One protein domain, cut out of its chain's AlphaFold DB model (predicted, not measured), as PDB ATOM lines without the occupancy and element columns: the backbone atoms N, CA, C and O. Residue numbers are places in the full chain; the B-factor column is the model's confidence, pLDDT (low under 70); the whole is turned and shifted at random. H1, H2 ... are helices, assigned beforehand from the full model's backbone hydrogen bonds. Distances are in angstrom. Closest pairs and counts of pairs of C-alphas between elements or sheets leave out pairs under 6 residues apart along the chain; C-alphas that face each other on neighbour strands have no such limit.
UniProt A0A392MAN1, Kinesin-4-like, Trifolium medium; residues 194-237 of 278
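What this domain is: This is residues 194 to 237 of the 278 residues of the protein "Kinesin-4-like" of Trifolium medium (UniProt A0A392MAN1). A short helix, H1, folds back beside the beginning of one long, nearly straight helix, H2, in a lopsided V whose long arm, residues 217 to 237, stands free. The printed part has 44 residues with two named helices, H1 then H2, and no named strand; the class is all helix. It is extended, a rod spanning 47 by 19 by 9 A, with a radius of gyration of the C-alphas of 15.1 A.

How they stand to each other: Start at H1, residues 194 to 202, and pass the short link of six residues to reach H2, residues 209 to 237. The helices are close but not clearly touching; their closest C-alphas, of Leu 201 and Ile 209, are 6.4 A apart. They run opposite ways at a steep tilt of 40 degrees. In H1 every O i to N i+4 pair is within hydrogen-bond range; in H2, 24 of 25 are.

Where its parts are: Find C-alpha 194 at (42.920, -7.356, -1.904); from there H1 runs 11.9 A to C-alpha 202. Find C-alpha 209 at (42.520, -19.877, 6.574); H2 runs 42.5 A to C-alpha 237 at (24.712, -17.852, -31.992).

The domain as a whole: The C-alphas farthest apart, of Pro 206 and Thr 237, are 47.9 A apart. The printed part has no cut. Look for pLDDT under 70 at residues 228 to 229 and 231 to 237.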
ATOM      1  N   ASN A 194      41.957  -7.166  -2.986       79.31
ATOM      2  CA  ASN A 194      42.920  -7.356  -1.904       79.31
ATOM      3  C   ASN A 194      42.387  -6.932  -0.525       79.31
ATOM      4  O   ASN A 194      42.637  -7.621   0.459       79.31
ATOM      5  N   SER A 195      41.652  -5.822  -0.437       83.00
ATOM      6  CA  SER A 195      41.000  -5.375   0.798       83.00
ATOM      7  C   SER A 195      39.893  -6.333   1.233       83.00
ATOM      8  O   SER A 195      39.811  -6.664   2.412       83.00
ATOM      9  N   LEU A 196      39.082  -6.826   0.292       87.31
ATOM     10  CA  LEU A 196      38.005  -7.781   0.576       87.31
ATOM     11  C   LEU A 196      38.541  -9.135   1.038       87.31
ATOM     12  O   LEU A 196      38.043  -9.694   2.010       87.31
ATOM     13  N   VAL A 197      39.581  -9.645   0.376       85.81
ATOM     14  CA  VAL A 197      40.236 -10.903   0.758       85.81
ATOM     15  C   VAL A 197      40.858 -10.771   2.142       85.81
ATOM     16  O   VAL A 197      40.649 -11.637   2.986       85.81
ATOM     17  N   ARG A 198      41.563  -9.668   2.419       82.88
ATOM     18  CA  ARG A 198      42.121  -9.411   3.753       82.88
ATOM     19  C   ARG A 198      41.021  -9.350   4.804       82.88
ATOM     20  O   ARG A 198      41.113 -10.074   5.779       82.88
ATOM     21  N   GLN A 199      39.957  -8.588   4.570       86.44
ATOM     22  CA  GLN A 199      38.824  -8.488   5.492       86.44
ATOM     23  C   GLN A 199      38.133  -9.840   5.731       86.44
ATOM     24  O   GLN A 199      37.766 -10.159   6.861       86.44
ATOM     25  N   TYR A 200      37.977 -10.654   4.688       84.81
ATOM     26  CA  TYR A 200      37.379 -11.984   4.783       84.81
ATOM     27  C   TYR A 200      38.252 -12.959   5.584       84.81
ATOM     28  O   TYR A 200      37.732 -13.715   6.404       84.81
ATOM     29  N   LEU A 201      39.572 -12.918   5.382       87.62
ATOM     30  CA  LEU A 201      40.531 -13.778   6.081       87.62
ATOM     31  C   LEU A 201      40.845 -13.295   7.504       87.62
ATOM     32  O   LEU A 201      41.117 -14.120   8.369       87.62
ATOM     33  N   SER A 202      40.756 -11.990   7.783       82.69
ATOM     34  CA  SER A 202      40.987 -11.409   9.117       82.69
ATOM     35  C   SER A 202      40.032 -11.938  10.187       82.69
ATOM     36  O   SER A 202      40.372 -11.918  11.365       82.69
ATOM     37  N   ASN A 203      38.860 -12.434   9.782       82.31
ATOM     38  CA  ASN A 203      37.849 -12.988  10.682       82.31
ATOM     39  C   ASN A 203      37.951 -14.517  10.843       82.31
ATOM     40  O   ASN A 203      37.055 -15.128  11.426       82.31
ATOM     41  N   LYS A 204      38.992 -15.155  10.289       87.56
ATOM     42  CA  LYS A 204      39.192 -16.611  10.327       87.56
ATOM     43  C   LYS A 204      40.310 -16.994  11.286       87.56
ATOM     44  O   LYS A 204      41.297 -16.277  11.431       87.56
ATOM     45  N   ARG A 205      40.155 -18.153  11.928       85.69
ATOM     46  CA  ARG A 205      41.224 -18.752  12.738       85.69
ATOM     47  C   ARG A 205      42.339 -19.272  11.824       85.69
ATOM     48  O   ARG A 205      42.022 -19.681  10.706       85.69
ATOM     49  N   PRO A 206      43.609 -19.301  12.264       78.38
ATOM     50  CA  PRO A 206      44.733 -19.741  11.435       78.38
ATOM     51  C   PRO A 206      44.534 -21.109  10.770       78.38
ATOM     52  O   PRO A 206      44.950 -21.304   9.633       78.38
ATOM     53  N   GLU A 207      43.834 -22.027  11.435       83.50
ATOM     54  CA  GLU A 207      43.548 -23.380  10.944       83.50
ATOM     55  C   GLU A 207      42.453 -23.406   9.862       83.50
ATOM     56  O   GLU A 207      42.385 -24.332   9.059       83.50
ATOM     57  N   GLU A 208      41.596 -22.384   9.819       84.88
ATOM     58  CA  GLU A 208      40.502 -22.245   8.849       84.88
ATOM     59  C   GLU A 208      40.911 -21.439   7.613       84.88
ATOM     60  O   GLU A 208      40.226 -21.497   6.590       84.88
ATOM     61  N   ILE A 209      42.011 -20.682   7.690       86.94
ATOM     62  CA  ILE A 209      42.520 -19.877   6.574       86.94
ATOM     63  C   ILE A 209      42.789 -20.743   5.332       86.94
ATOM     64  O   ILE A 209      42.308 -20.353   4.268       86.94
ATOM     65  N   PRO A 210      43.464 -21.909   5.418       80.00
ATOM     66  CA  PRO A 210      43.695 -22.758   4.249       80.00
ATOM     67  C   PRO A 210      42.390 -23.175   3.561       80.00
ATOM     68  O   PRO A 210      42.240 -22.987   2.358       80.00
ATOM     69  N   ILE A 211      41.404 -23.622   4.344       85.12
ATOM     70  CA  ILE A 211      40.089 -24.071   3.855       85.12
ATOM     71  C   ILE A 211      39.313 -22.902   3.227       85.12
ATOM     72  O   ILE A 211      38.650 -23.038   2.197       85.12
ATOM     73  N   ALA A 212      39.396 -21.719   3.836       84.31
ATOM     74  CA  ALA A 212      38.746 -20.516   3.334       84.31
ATOM     75  C   ALA A 212      39.363 -20.037   2.011       84.31
ATOM     76  O   ALA A 212      38.627 -19.630   1.112       84.31
ATOM     77  N   VAL A 213      40.692 -20.096   1.885       84.81
ATOM     78  CA  VAL A 213      41.411 -19.768   0.647       84.81
ATOM     79  C   VAL A 213      41.078 -20.777  -0.445       84.81
ATOM     80  O   VAL A 213      40.740 -20.370  -1.553       84.81
ATOM     81  N   GLU A 214      41.083 -22.070  -0.130       80.25
ATOM     82  CA  GLU A 214      40.695 -23.127  -1.066       80.25
ATOM     83  C   GLU A 214      39.265 -22.920  -1.587       80.25
ATOM     84  O   GLU A 214      39.025 -22.934  -2.794       80.25
ATOM     85  N   SER A 215      38.315 -22.614  -0.699       84.25
ATOM     86  CA  SER A 215      36.929 -22.318  -1.084       84.25
ATOM     87  C   SER A 215      36.810 -21.081  -1.982       84.25
ATOM     88  O   SER A 215      36.021 -21.079  -2.929       84.25
ATOM     89  N   LEU A 216      37.591 -20.027  -1.718       86.44
ATOM     90  CA  LEU A 216      37.630 -18.839  -2.574       86.44
ATOM     91  C   LEU A 216      38.189 -19.163  -3.960       86.44
ATOM     92  O   LEU A 216      37.611 -18.737  -4.958       86.44
ATOM     93  N   LEU A 217      39.279 -19.929  -4.027       82.69
ATOM     94  CA  LEU A 217      39.880 -20.350  -5.289       82.69
ATOM     95  C   LEU A 217      38.910 -21.215  -6.099       82.69
ATOM     96  O   LEU A 217      38.705 -20.936  -7.277       82.69
ATOM     97  N   ASN A 218      38.237 -22.178  -5.467       82.00
ATOM     98  CA  ASN A 218      37.225 -23.006  -6.129       82.00
ATOM     99  C   ASN A 218      36.074 -22.165  -6.702       82.00
ATOM    100  O   ASN A 218      35.676 -22.364  -7.844       82.00
ATOM    101  N   LYS A 219      35.597 -21.148  -5.977       86.00
ATOM    102  CA  LYS A 219      34.557 -20.240  -6.492       86.00
ATOM    103  C   LYS A 219      35.030 -19.378  -7.660       86.00
ATOM    104  O   LYS A 219      34.276 -19.164  -8.605       86.00
ATOM    105  N   VAL A 220      36.265 -18.874  -7.613       85.12
ATOM    106  CA  VAL A 220      36.856 -18.124  -8.738       85.12
ATOM    107  C   VAL A 220      36.961 -19.016  -9.974       85.12
ATOM    108  O   VAL A 220      36.697 -18.565 -11.086       85.12
ATOM    109  N   MET A 221      37.292 -20.288  -9.772       74.06
ATOM    110  CA  MET A 221      37.360 -21.294 -10.825       74.06
ATOM    111  C   MET A 221      35.994 -21.607 -11.438       74.06
ATOM    112  O   MET A 221      35.864 -21.618 -12.659       74.06
ATOM    113  N   GLU A 222      34.967 -21.807 -10.617       83.88
ATOM    114  CA  GLU A 222      33.589 -22.012 -11.082       83.88
ATOM    115  C   GLU A 222      33.062 -20.804 -11.867       83.88
ATOM    116  O   GLU A 222      32.440 -20.961 -12.918       83.88
ATOM    117  N   GLU A 223      33.339 -19.588 -11.390       80.00
ATOM    118  CA  GLU A 223      32.969 -18.352 -12.083       80.00
ATOM    119  C   GLU A 223      33.696 -18.222 -13.428       80.00
ATOM    120  O   GLU A 223      33.118 -17.767 -14.416       80.00
ATOM    121  N   PHE A 224      34.954 -18.652 -13.493       78.38
ATOM    122  CA  PHE A 224      35.722 -18.666 -14.729       78.38
ATOM    123  C   PHE A 224      35.161 -19.672 -15.744       78.38
ATOM    124  O   PHE A 224      34.908 -19.300 -16.889       78.38
ATOM    125  N   GLU A 225      34.882 -20.907 -15.322       79.31
ATOM    126  CA  GLU A 225      34.273 -21.946 -16.165       79.31
ATOM    127  C   GLU A 225      32.890 -21.517 -16.685       79.31
ATOM    128  O   GLU A 225      32.596 -21.622 -17.877       79.31
ATOM    129  N   ARG A 226      32.063 -20.920 -15.818       80.44
ATOM    130  CA  ARG A 226      30.769 -20.335 -16.203       80.44
ATOM    131  C   ARG A 226      30.936 -19.272 -17.291       80.44
ATOM    132  O   ARG A 226      30.213 -19.290 -18.285       80.44
ATOM    133  N   ARG A 227      31.872 -18.331 -17.122       78.19
ATOM    134  CA  ARG A 227      32.134 -17.280 -18.126       78.19
ATOM    135  C   ARG A 227      32.618 -17.859 -19.446       78.19
ATOM    136  O   ARG A 227      32.303 -17.309 -20.497       78.19
ATOM    137  N   MET A 228      33.343 -18.966 -19.394       67.44
ATOM    138  CA  MET A 228      33.829 -19.663 -20.576       67.44
ATOM    139  C   MET A 228      32.713 -20.337 -21.363       67.44
ATOM    140  O   MET A 228      32.685 -20.205 -22.585       67.44
ATOM    141  N   GLN A 229      31.750 -20.962 -20.687       67.62
ATOM    142  CA  GLN A 229      30.558 -21.516 -21.336       67.62
ATOM    143  C   GLN A 229      29.727 -20.417 -22.010       67.62
ATOM    144  O   GLN A 229      29.357 -20.553 -23.174       67.62
ATOM    145  N   ILE A 230      29.550 -19.275 -21.336       73.00
ATOM    146  CA  ILE A 230      28.838 -18.112 -21.890       73.00
ATOM    147  C   ILE A 230      29.557 -17.555 -23.133       73.00
ATOM    148  O   ILE A 230      28.911 -17.258 -24.136       73.00
ATOM    149  N   GLN A 231      30.892 -17.454 -23.107       58.22
ATOM    150  CA  GLN A 231      31.684 -17.014 -24.266       58.22
ATOM    151  C   GLN A 231      31.598 -18.007 -25.441       58.22
ATOM    152  O   GLN A 231      31.500 -17.601 -26.601       58.22
ATOM    153  N   GLN A 232      31.586 -19.311 -25.156       50.56
ATOM    154  CA  GLN A 232      31.493 -20.360 -26.173       50.56
ATOM    155  C   GLN A 232      30.102 -20.420 -26.835       50.56
ATOM    156  O   GLN A 232      30.002 -20.722 -28.025       50.56
ATOM    157  N   GLU A 233      29.038 -20.081 -26.101       50.16
ATOM    158  CA  GLU A 233      27.677 -19.936 -26.634       50.16
ATOM    159  C   GLU A 233      27.530 -18.686 -27.516       50.16
ATOM    160  O   GLU A 233      26.959 -18.776 -28.605       50.16
ATOM    161  N   THR A 234      28.139 -17.550 -27.152       48.16
ATOM    162  CA  THR A 234      28.127 -16.341 -28.003       48.16
ATOM    163  C   THR A 234      28.838 -16.519 -29.354       48.16
ATOM    164  O   THR A 234      28.480 -15.848 -30.323       48.16
ATOM    165  N   PHE A 235      29.774 -17.469 -29.473       45.91
ATOM    166  CA  PHE A 235      30.375 -17.851 -30.762       45.91
ATOM    167  C   PHE A 235      29.482 -18.766 -31.613       45.91
ATOM    168  O   PHE A 235      29.629 -18.784 -32.834       45.91
ATOM    169  N   LYS A 236      28.542 -19.509 -31.010       41.25
ATOM    170  CA  LYS A 236      27.615 -20.390 -31.745       41.25
ATOM    171  C   LYS A 236      26.366 -19.665 -32.249       41.25
ATOM    172  O   LYS A 236      25.824 -20.063 -33.273       41.25
ATOM    173  N   THR A 237      25.943 -18.576 -31.608       39.00
ATOM    174  CA  THR A 237      24.712 -17.852 -31.992       39.00
ATOM    175  C   THR A 237      24.924 -16.733 -33.024       39.00
ATOM    176  O   THR A 237      23.958 -16.127 -33.467       39.00
TER     177      THR A 237